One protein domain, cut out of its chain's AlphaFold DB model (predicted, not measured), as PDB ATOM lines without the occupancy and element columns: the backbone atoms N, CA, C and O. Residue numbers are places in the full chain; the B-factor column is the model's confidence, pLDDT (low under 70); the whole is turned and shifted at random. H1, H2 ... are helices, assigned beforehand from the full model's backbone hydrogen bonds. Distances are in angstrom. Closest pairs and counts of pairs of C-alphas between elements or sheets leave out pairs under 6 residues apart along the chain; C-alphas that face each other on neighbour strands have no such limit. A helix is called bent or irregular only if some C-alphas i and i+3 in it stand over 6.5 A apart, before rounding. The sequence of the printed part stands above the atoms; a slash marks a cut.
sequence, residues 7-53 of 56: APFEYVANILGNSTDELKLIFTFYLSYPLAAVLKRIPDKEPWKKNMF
ATOM      1  N   ALA A   7     164.777 232.327 215.374       95.50
ATOM      2  CA  ALA A   7     164.031 233.265 216.211       95.50
ATOM      3  C   ALA A   7     164.722 234.635 216.408       95.50
ATOM      4  O   ALA A   7     164.050 235.654 216.236       95.50
ATOM      5  N   PRO A   8     166.040 234.721 216.705       95.19
ATOM      6  CA  PRO A   8     166.690 236.025 216.846       95.19
ATOM      7  C   PRO A   8     166.776 236.788 215.516       95.19
ATOM      8  O   PRO A   8     166.624 238.006 215.500       95.19
ATOM      9  N   PHE A   9     166.981 236.088 214.397       96.06
ATOM     10  CA  PHE A   9     167.079 236.716 213.077       96.06
ATOM     11  C   PHE A   9     165.722 237.212 212.588       96.06
ATOM     12  O   PHE A   9     165.654 238.308 212.051       96.06
ATOM     13  N   GLU A  10     164.648 236.454 212.816       96.06
ATOM     14  CA  GLU A  10     163.278 236.863 212.483       96.06
ATOM     15  C   GLU A  10     162.851 238.084 213.302       96.06
ATOM     16  O   GLU A  10     162.277 239.028 212.762       96.06
ATOM     17  N   TYR A  11     163.186 238.109 214.597       96.06
ATOM     18  CA  TYR A  11     162.919 239.261 215.455       96.06
ATOM     19  C   TYR A  11     163.581 240.540 214.921       96.06
ATOM     20  O   TYR A  11     162.918 241.564 214.764       96.06
ATOM     21  N   VAL A  12     164.874 240.473 214.589       96.44
ATOM     22  CA  VAL A  12     165.624 241.626 214.068       96.44
ATOM     23  C   VAL A  12     165.175 242.000 212.650       96.44
ATOM     24  O   VAL A  12     165.034 243.184 212.349       96.44
ATOM     25  N   ALA A  13     164.896 241.013 211.794       96.69
ATOM     26  CA  ALA A  13     164.391 241.216 210.437       96.69
ATOM     27  C   ALA A  13     163.086 242.019 210.431       96.69
ATOM     28  O   ALA A  13     162.977 242.998 209.694       96.69
ATOM     29  N   ASN A  14     162.145 241.667 211.313       96.38
ATOM     30  CA  ASN A  14     160.859 242.354 211.444       96.38
ATOM     31  C   ASN A  14     161.002 243.822 211.875       96.38
ATOM     32  O   ASN A  14     160.208 244.657 211.453       96.38
ATOM     33  N   ILE A  15     162.006 244.150 212.694       97.19
ATOM     34  CA  ILE A  15     162.269 245.533 213.127       97.19
ATOM     35  C   ILE A  15     162.912 246.353 212.001       97.19
ATOM     36  O   ILE A  15     162.593 247.526 211.831       97.19
ATOM     37  N   LEU A  16     163.832 245.747 211.245       95.38
ATOM     38  CA  LEU A  16     164.616 246.439 210.219       95.38
ATOM     39  C   LEU A  16     163.958 246.450 208.831       95.38
ATOM     40  O   LEU A  16     164.422 247.176 207.958       95.38
ATOM     41  N   GLY A  17     162.913 245.646 208.613       94.38
ATOM     42  CA  GLY A  17     162.289 245.470 207.299       94.38
ATOM     43  C   GLY A  17     163.164 244.703 206.298       94.38
ATOM     44  O   GLY A  17     163.012 244.891 205.095       94.38
ATOM     45  N   ASN A  18     164.085 243.864 206.785       94.75
ATOM     46  CA  ASN A  18     165.026 243.087 205.966       94.75
ATOM     47  C   ASN A  18     164.631 241.608 205.878       94.75
ATOM     48  O   ASN A  18     163.838 241.115 206.677       94.75
ATOM     49  N   SER A  19     165.243 240.870 204.946       95.88
ATOM     50  CA  SER A  19     165.113 239.411 204.896       95.88
ATOM     51  C   SER A  19     165.866 238.743 206.053       95.88
ATOM     52  O   SER A  19     167.032 239.039 206.324       95.88
ATOM     53  N   THR A  20     165.224 237.769 206.702       95.56
ATOM     54  CA  THR A  20     165.837 236.929 207.744       95.56
ATOM     55  C   THR A  20     167.119 236.244 207.256       95.56
ATOM     56  O   THR A  20     168.077 236.104 208.019       95.56
ATOM     57  N   ASP A  21     167.168 235.820 205.992       94.62
ATOM     58  CA  ASP A  21     168.308 235.071 205.457       94.62
ATOM     59  C   ASP A  21     169.511 235.969 205.139       94.62
ATOM     60  O   ASP A  21     170.655 235.555 205.343       94.62
ATOM     61  N   GLU A  22     169.279 237.226 204.751       95.06
ATOM     62  CA  GLU A  22     170.348 238.221 204.592       95.06
ATOM     63  C   GLU A  22     171.035 238.511 205.929       95.06
ATOM     64  O   GLU A  22     172.265 238.558 206.008       95.06
ATOM     65  N   LEU A  23     170.255 238.619 207.012       95.75
ATOM     66  CA  LEU A  23     170.808 238.809 208.354       95.75
ATOM     67  C   LEU A  23     171.650 237.613 208.806       95.75
ATOM     68  O   LEU A  23     172.724 237.807 209.376       95.75
ATOM     69  N   LYS A  24     171.211 236.379 208.527       94.44
ATOM     70  CA  LYS A  24     172.008 235.174 208.818       94.44
ATOM     71  C   LYS A  24     173.318 235.156 208.039       94.44
ATOM     72  O   LYS A  24     174.351 234.777 208.594       94.44
ATOM     73  N   LEU A  25     173.285 235.560 206.770       94.56
ATOM     74  CA  LEU A  25     174.468 235.597 205.917       94.56
ATOM     75  C   LEU A  25     175.502 236.594 206.457       94.56
ATOM     76  O   LEU A  25     176.654 236.223 206.686       94.56
ATOM     77  N   ILE A  26     175.080 237.832 206.732       94.44
ATOM     78  CA  ILE A  26     175.955 238.880 207.278       94.44
ATOM     79  C   ILE A  26     176.489 238.479 208.658       94.44
ATOM     80  O   ILE A  26     177.686 238.603 208.920       94.44
ATOM     81  N   PHE A  27     175.631 237.941 209.529       94.19
ATOM     82  CA  PHE A  27     176.040 237.440 210.839       94.19
ATOM     83  C   PHE A  27     177.124 236.362 210.728       94.19
ATOM     84  O   PHE A  27     178.128 236.425 211.434       94.19
ATOM     85  N   THR A  28     176.960 235.407 209.811       92.38
ATOM     86  CA  THR A  28     177.946 234.343 209.575       92.38
ATOM     87  C   THR A  28     179.270 234.919 209.074       92.38
ATOM     88  O   THR A  28     180.339 234.505 209.528       92.38
ATOM     89  N   PHE A  29     179.215 235.923 208.194       93.44
ATOM     90  CA  PHE A  29     180.405 236.620 207.709       93.44
ATOM     91  C   PHE A  29     181.159 237.314 208.850       93.44
ATOM     92  O   PHE A  29     182.368 237.129 208.986       93.44
ATOM     93  N   TYR A  30     180.461 238.039 209.727       93.81
ATOM     94  CA  TYR A  30     181.095 238.675 210.884       93.81
ATOM     95  C   TYR A  30     181.608 237.678 211.919       93.81
ATOM     96  O   TYR A  30     182.689 237.887 212.462       93.81
ATOM     97  N   LEU A  31     180.887 236.581 212.163       91.19
ATOM     98  CA  LEU A  31     181.300 235.544 213.108       91.19
ATOM     99  C   LEU A  31     182.553 234.784 212.632       91.19
ATOM    100  O   LEU A  31     183.326 234.293 213.454       91.19
ATOM    101  N   SER A  32     182.807 234.730 211.320       87.69
ATOM    102  CA  SER A  32     183.970 234.032 210.756       87.69
ATOM    103  C   SER A  32     185.318 234.577 211.257       87.69
ATOM    104  O   SER A  32     186.223 233.802 211.564       87.69
ATOM    105  N   TYR A  33     185.448 235.899 211.420       87.88
ATOM    106  CA  TYR A  33     186.681 236.555 211.872       87.88
ATOM    107  C   TYR A  33     187.104 236.170 213.301       87.88
ATOM    108  O   TYR A  33     188.239 235.715 213.484       87.88
ATOM    109  N   PRO A  34     186.251 236.321 214.337       89.31
ATOM    110  CA  PRO A  34     186.604 235.903 215.687       89.31
ATOM    111  C   PRO A  34     186.797 234.388 215.784       89.31
ATOM    112  O   PRO A  34     187.713 233.951 216.476       89.31
ATOM    113  N   LEU A  35     186.027 233.576 215.050       86.31
ATOM    114  CA  LEU A  35     186.241 232.125 215.019       86.31
ATOM    115  C   LEU A  35     187.610 231.756 214.426       86.31
ATOM    116  O   LEU A  35     188.316 230.915 214.982       86.31
ATOM    117  N   ALA A  36     188.048 232.440 213.366       85.69
ATOM    118  CA  ALA A  36     189.396 232.277 212.827       85.69
ATOM    119  C   ALA A  36     190.479 232.695 213.839       85.69
ATOM    120  O   ALA A  36     191.531 232.059 213.928       85.69
ATOM    121  N   ALA A  37     190.237 233.742 214.634       86.00
ATOM    122  CA  ALA A  37     191.146 234.144 215.704       86.00
ATOM    123  C   ALA A  37     191.228 233.092 216.823       86.00
ATOM    124  O   ALA A  37     192.326 232.796 217.293       86.00
ATOM    125  N   VAL A  38     190.099 232.488 217.211       86.00
ATOM    126  CA  VAL A  38     190.058 231.373 218.170       86.00
ATOM    127  C   VAL A  38     190.854 230.184 217.635       86.00
ATOM    128  O   VAL A  38     191.726 229.678 218.337       86.00
ATOM    129  N   LEU A  39     190.648 229.803 216.371       84.31
ATOM    130  CA  LEU A  39     191.392 228.723 215.715       84.31
ATOM    131  C   LEU A  39     192.913 228.924 215.763       84.31
ATOM    132  O   LEU A  39     193.650 227.974 216.029       84.31
ATOM    133  N   LYS A  40     193.394 230.160 215.567       83.38
ATOM    134  CA  LYS A  40     194.828 230.501 215.660       83.38
ATOM    135  C   LYS A  40     195.406 230.366 217.072       83.38
ATOM    136  O   LYS A  40     196.619 230.260 217.217       83.38
ATOM    137  N   ARG A  41     194.572 230.413 218.114       86.25
ATOM    138  CA  ARG A  41     195.005 230.296 219.520       86.25
ATOM    139  C   ARG A  41     195.064 228.851 220.011       86.25
ATOM    140  O   ARG A  41     195.608 228.608 221.085       86.25
ATOM    141  N   ILE A  42     194.513 227.903 219.258       84.94
ATOM    142  CA  ILE A  42     194.508 226.489 219.633       84.94
ATOM    143  C   ILE A  42     195.916 225.905 219.435       84.94
ATOM    144  O   ILE A  42     196.438 225.980 218.321       84.94
ATOM    145  N   PRO A  43     196.525 225.298 220.474       85.19
ATOM    146  CA  PRO A  43     197.852 224.701 220.371       85.19
ATOM    147  C   PRO A  43     197.919 223.628 219.282       85.19
ATOM    148  O   PRO A  43     197.059 222.750 219.218       85.19
ATOM    149  N   ASP A  44     198.989 223.628 218.488       82.38
ATOM    150  CA  ASP A  44     199.188 222.635 217.418       82.38
ATOM    151  C   ASP A  44     199.300 221.194 217.939       82.38
ATOM    152  O   ASP A  44     198.997 220.249 217.216       82.38
ATOM    153  N   LYS A  45     199.658 221.023 219.218       88.31
ATOM    154  CA  LYS A  45     199.704 219.723 219.909       88.31
ATOM    155  C   LYS A  45     198.331 219.063 220.112       88.31
ATOM    156  O   LYS A  45     198.278 217.894 220.477       88.31
ATOM    157  N   GLU A  46     197.228 219.788 219.907       85.94
ATOM    158  CA  GLU A  46     195.858 219.286 220.094       85.94
ATOM    159  C   GLU A  46     194.991 219.540 218.844       85.94
ATOM    160  O   GLU A  46     194.039 220.323 218.889       85.94
ATOM    161  N   PRO A  47     195.283 218.872 217.711       80.88
ATOM    162  CA  PRO A  47     194.613 219.130 216.431       80.88
ATOM    163  C   PRO A  47     193.101 218.864 216.468       80.88
ATOM    164  O   PRO A  47     192.340 219.540 215.779       80.88
ATOM    165  N   TRP A  48     192.636 217.951 217.328       81.38
ATOM    166  CA  TRP A  48     191.209 217.662 217.509       81.38
ATOM    167  C   TRP A  48     190.396 218.894 217.935       81.38
ATOM    168  O   TRP A  48     189.242 219.037 217.535       81.38
ATOM    169  N   LYS A  49     191.004 219.828 218.683       83.38
ATOM    170  CA  LYS A  49     190.354 221.080 219.090       83.38
ATOM    171  C   LYS A  49     190.081 221.990 217.897       83.38
ATOM    172  O   LYS A  49     189.093 222.709 217.911       83.38
ATOM    173  N   LYS A  50     190.922 221.949 216.855       79.38
ATOM    174  CA  LYS A  50     190.696 222.698 215.608       79.38
ATOM    175  C   LYS A  50     189.556 222.083 214.794       79.38
ATOM    176  O   LYS A  50     188.742 222.817 214.246       79.38
ATOM    177  N   ASN A  51     189.448 220.752 214.792       76.69
ATOM    178  CA  ASN A  51     188.409 220.025 214.056       76.69
ATOM    179  C   ASN A  51     186.987 220.302 214.572       76.69
ATOM    180  O   ASN A  51     186.053 220.243 213.785       76.69
ATOM    181  N   MET A  52     186.810 220.674 215.847       74.75
ATOM    182  CA  MET A  52     185.501 221.099 216.378       74.75
ATOM    183  C   MET A  52     184.910 222.333 215.677       74.75
ATOM    184  O   MET A  52     183.705 222.552 215.750       74.75
ATOM    185  N   PHE A  53     185.744 223.150 215.032       69.12
ATOM    186  CA  PHE A  53     185.312 224.358 214.325       69.12
ATOM    187  C   PHE A  53     185.182 224.141 212.813       69.12
ATOM    188  O   PHE A  53     184.775 225.056 212.098       69.12
TER     189      PHE A  53
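AT A GLANCE: This is residues 7 to 53 of the 56 residues of the protein "Mboat family protein" of Pyrenophora tritici-repentis (UniProt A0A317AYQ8). One long helix, H2, makes most of the length of a thin rod; the shorter H1 packs on its first residues at a steep angle, and past Arg 41 the backbone folds back to the small helix H3, which stays near H2. There is no compact core, and the part of H2 from residue 28 to residue 34 stands free between the two ends. The printed part has 47 residues, with three named helices in the order H1, H2, H3 and no named strand, and its class is all helix. The whole is extended, with a radius of gyration of the C-alphas of 15.3 A and spans of 47 by 16 by 11 A.

HOW THE PARTS SIT: H1, residues 7 to 16, touches H2, residues 20 to 41, and the closest C-alphas of the two are those of Ala 13 and Thr 20, 5.3 A apart. H2 touches H1 with residues 20 to 24 alone. The two helices stand at a steep tilt of 58 degrees and run opposite ways. H2 has a kink of 29 degrees near residue 31; it is neither bent nor irregular, but only just: C-alphas 30 and 33 are 6.1 A apart. H3, residues 47 to 51, is close to H2 but not clearly touching it, and their closest C-alphas are those of Leu 39 and Lys 50, 6.1 A apart. H1 and H3 are apart. In H1 and H3 every O i to N i+4 pair is within hydrogen-bond range, and in H2 16 of 18 are.

IN THESE COORDINATES: H1 runs from Ala 7, with its C-alpha at (164.031, 233.265, 216.211), to Leu 16, and measures 14.5 A from first to last C-alpha. H2 runs from Thr 20, with its C-alpha at (165.837, 236.929, 207.744), to Arg 41, with its C-alpha at (195.005, 230.296, 219.520), and measures 32.1 A. H3 runs from Pro 47 to Asn 51, where the C-alpha is at (188.409, 220.025, 214.056).

THE WHOLE: The two C-alphas farthest apart are those of Gly 17 and Lys 45, 47.1 A, while the first and last printed C-alphas, those of Ala 7 and Phe 53, are 23.1 A apart. The printed part has no cut. The links from H1 to H2, of 3 residues, and from H2 to H3, of 5 residues, are both tight. Besides residues 28 to 34 of H2, residues 43 to 48 stand free. The mean pLDDT of the printed part is 89.6, and one printed residue, Phe 53, is under 70.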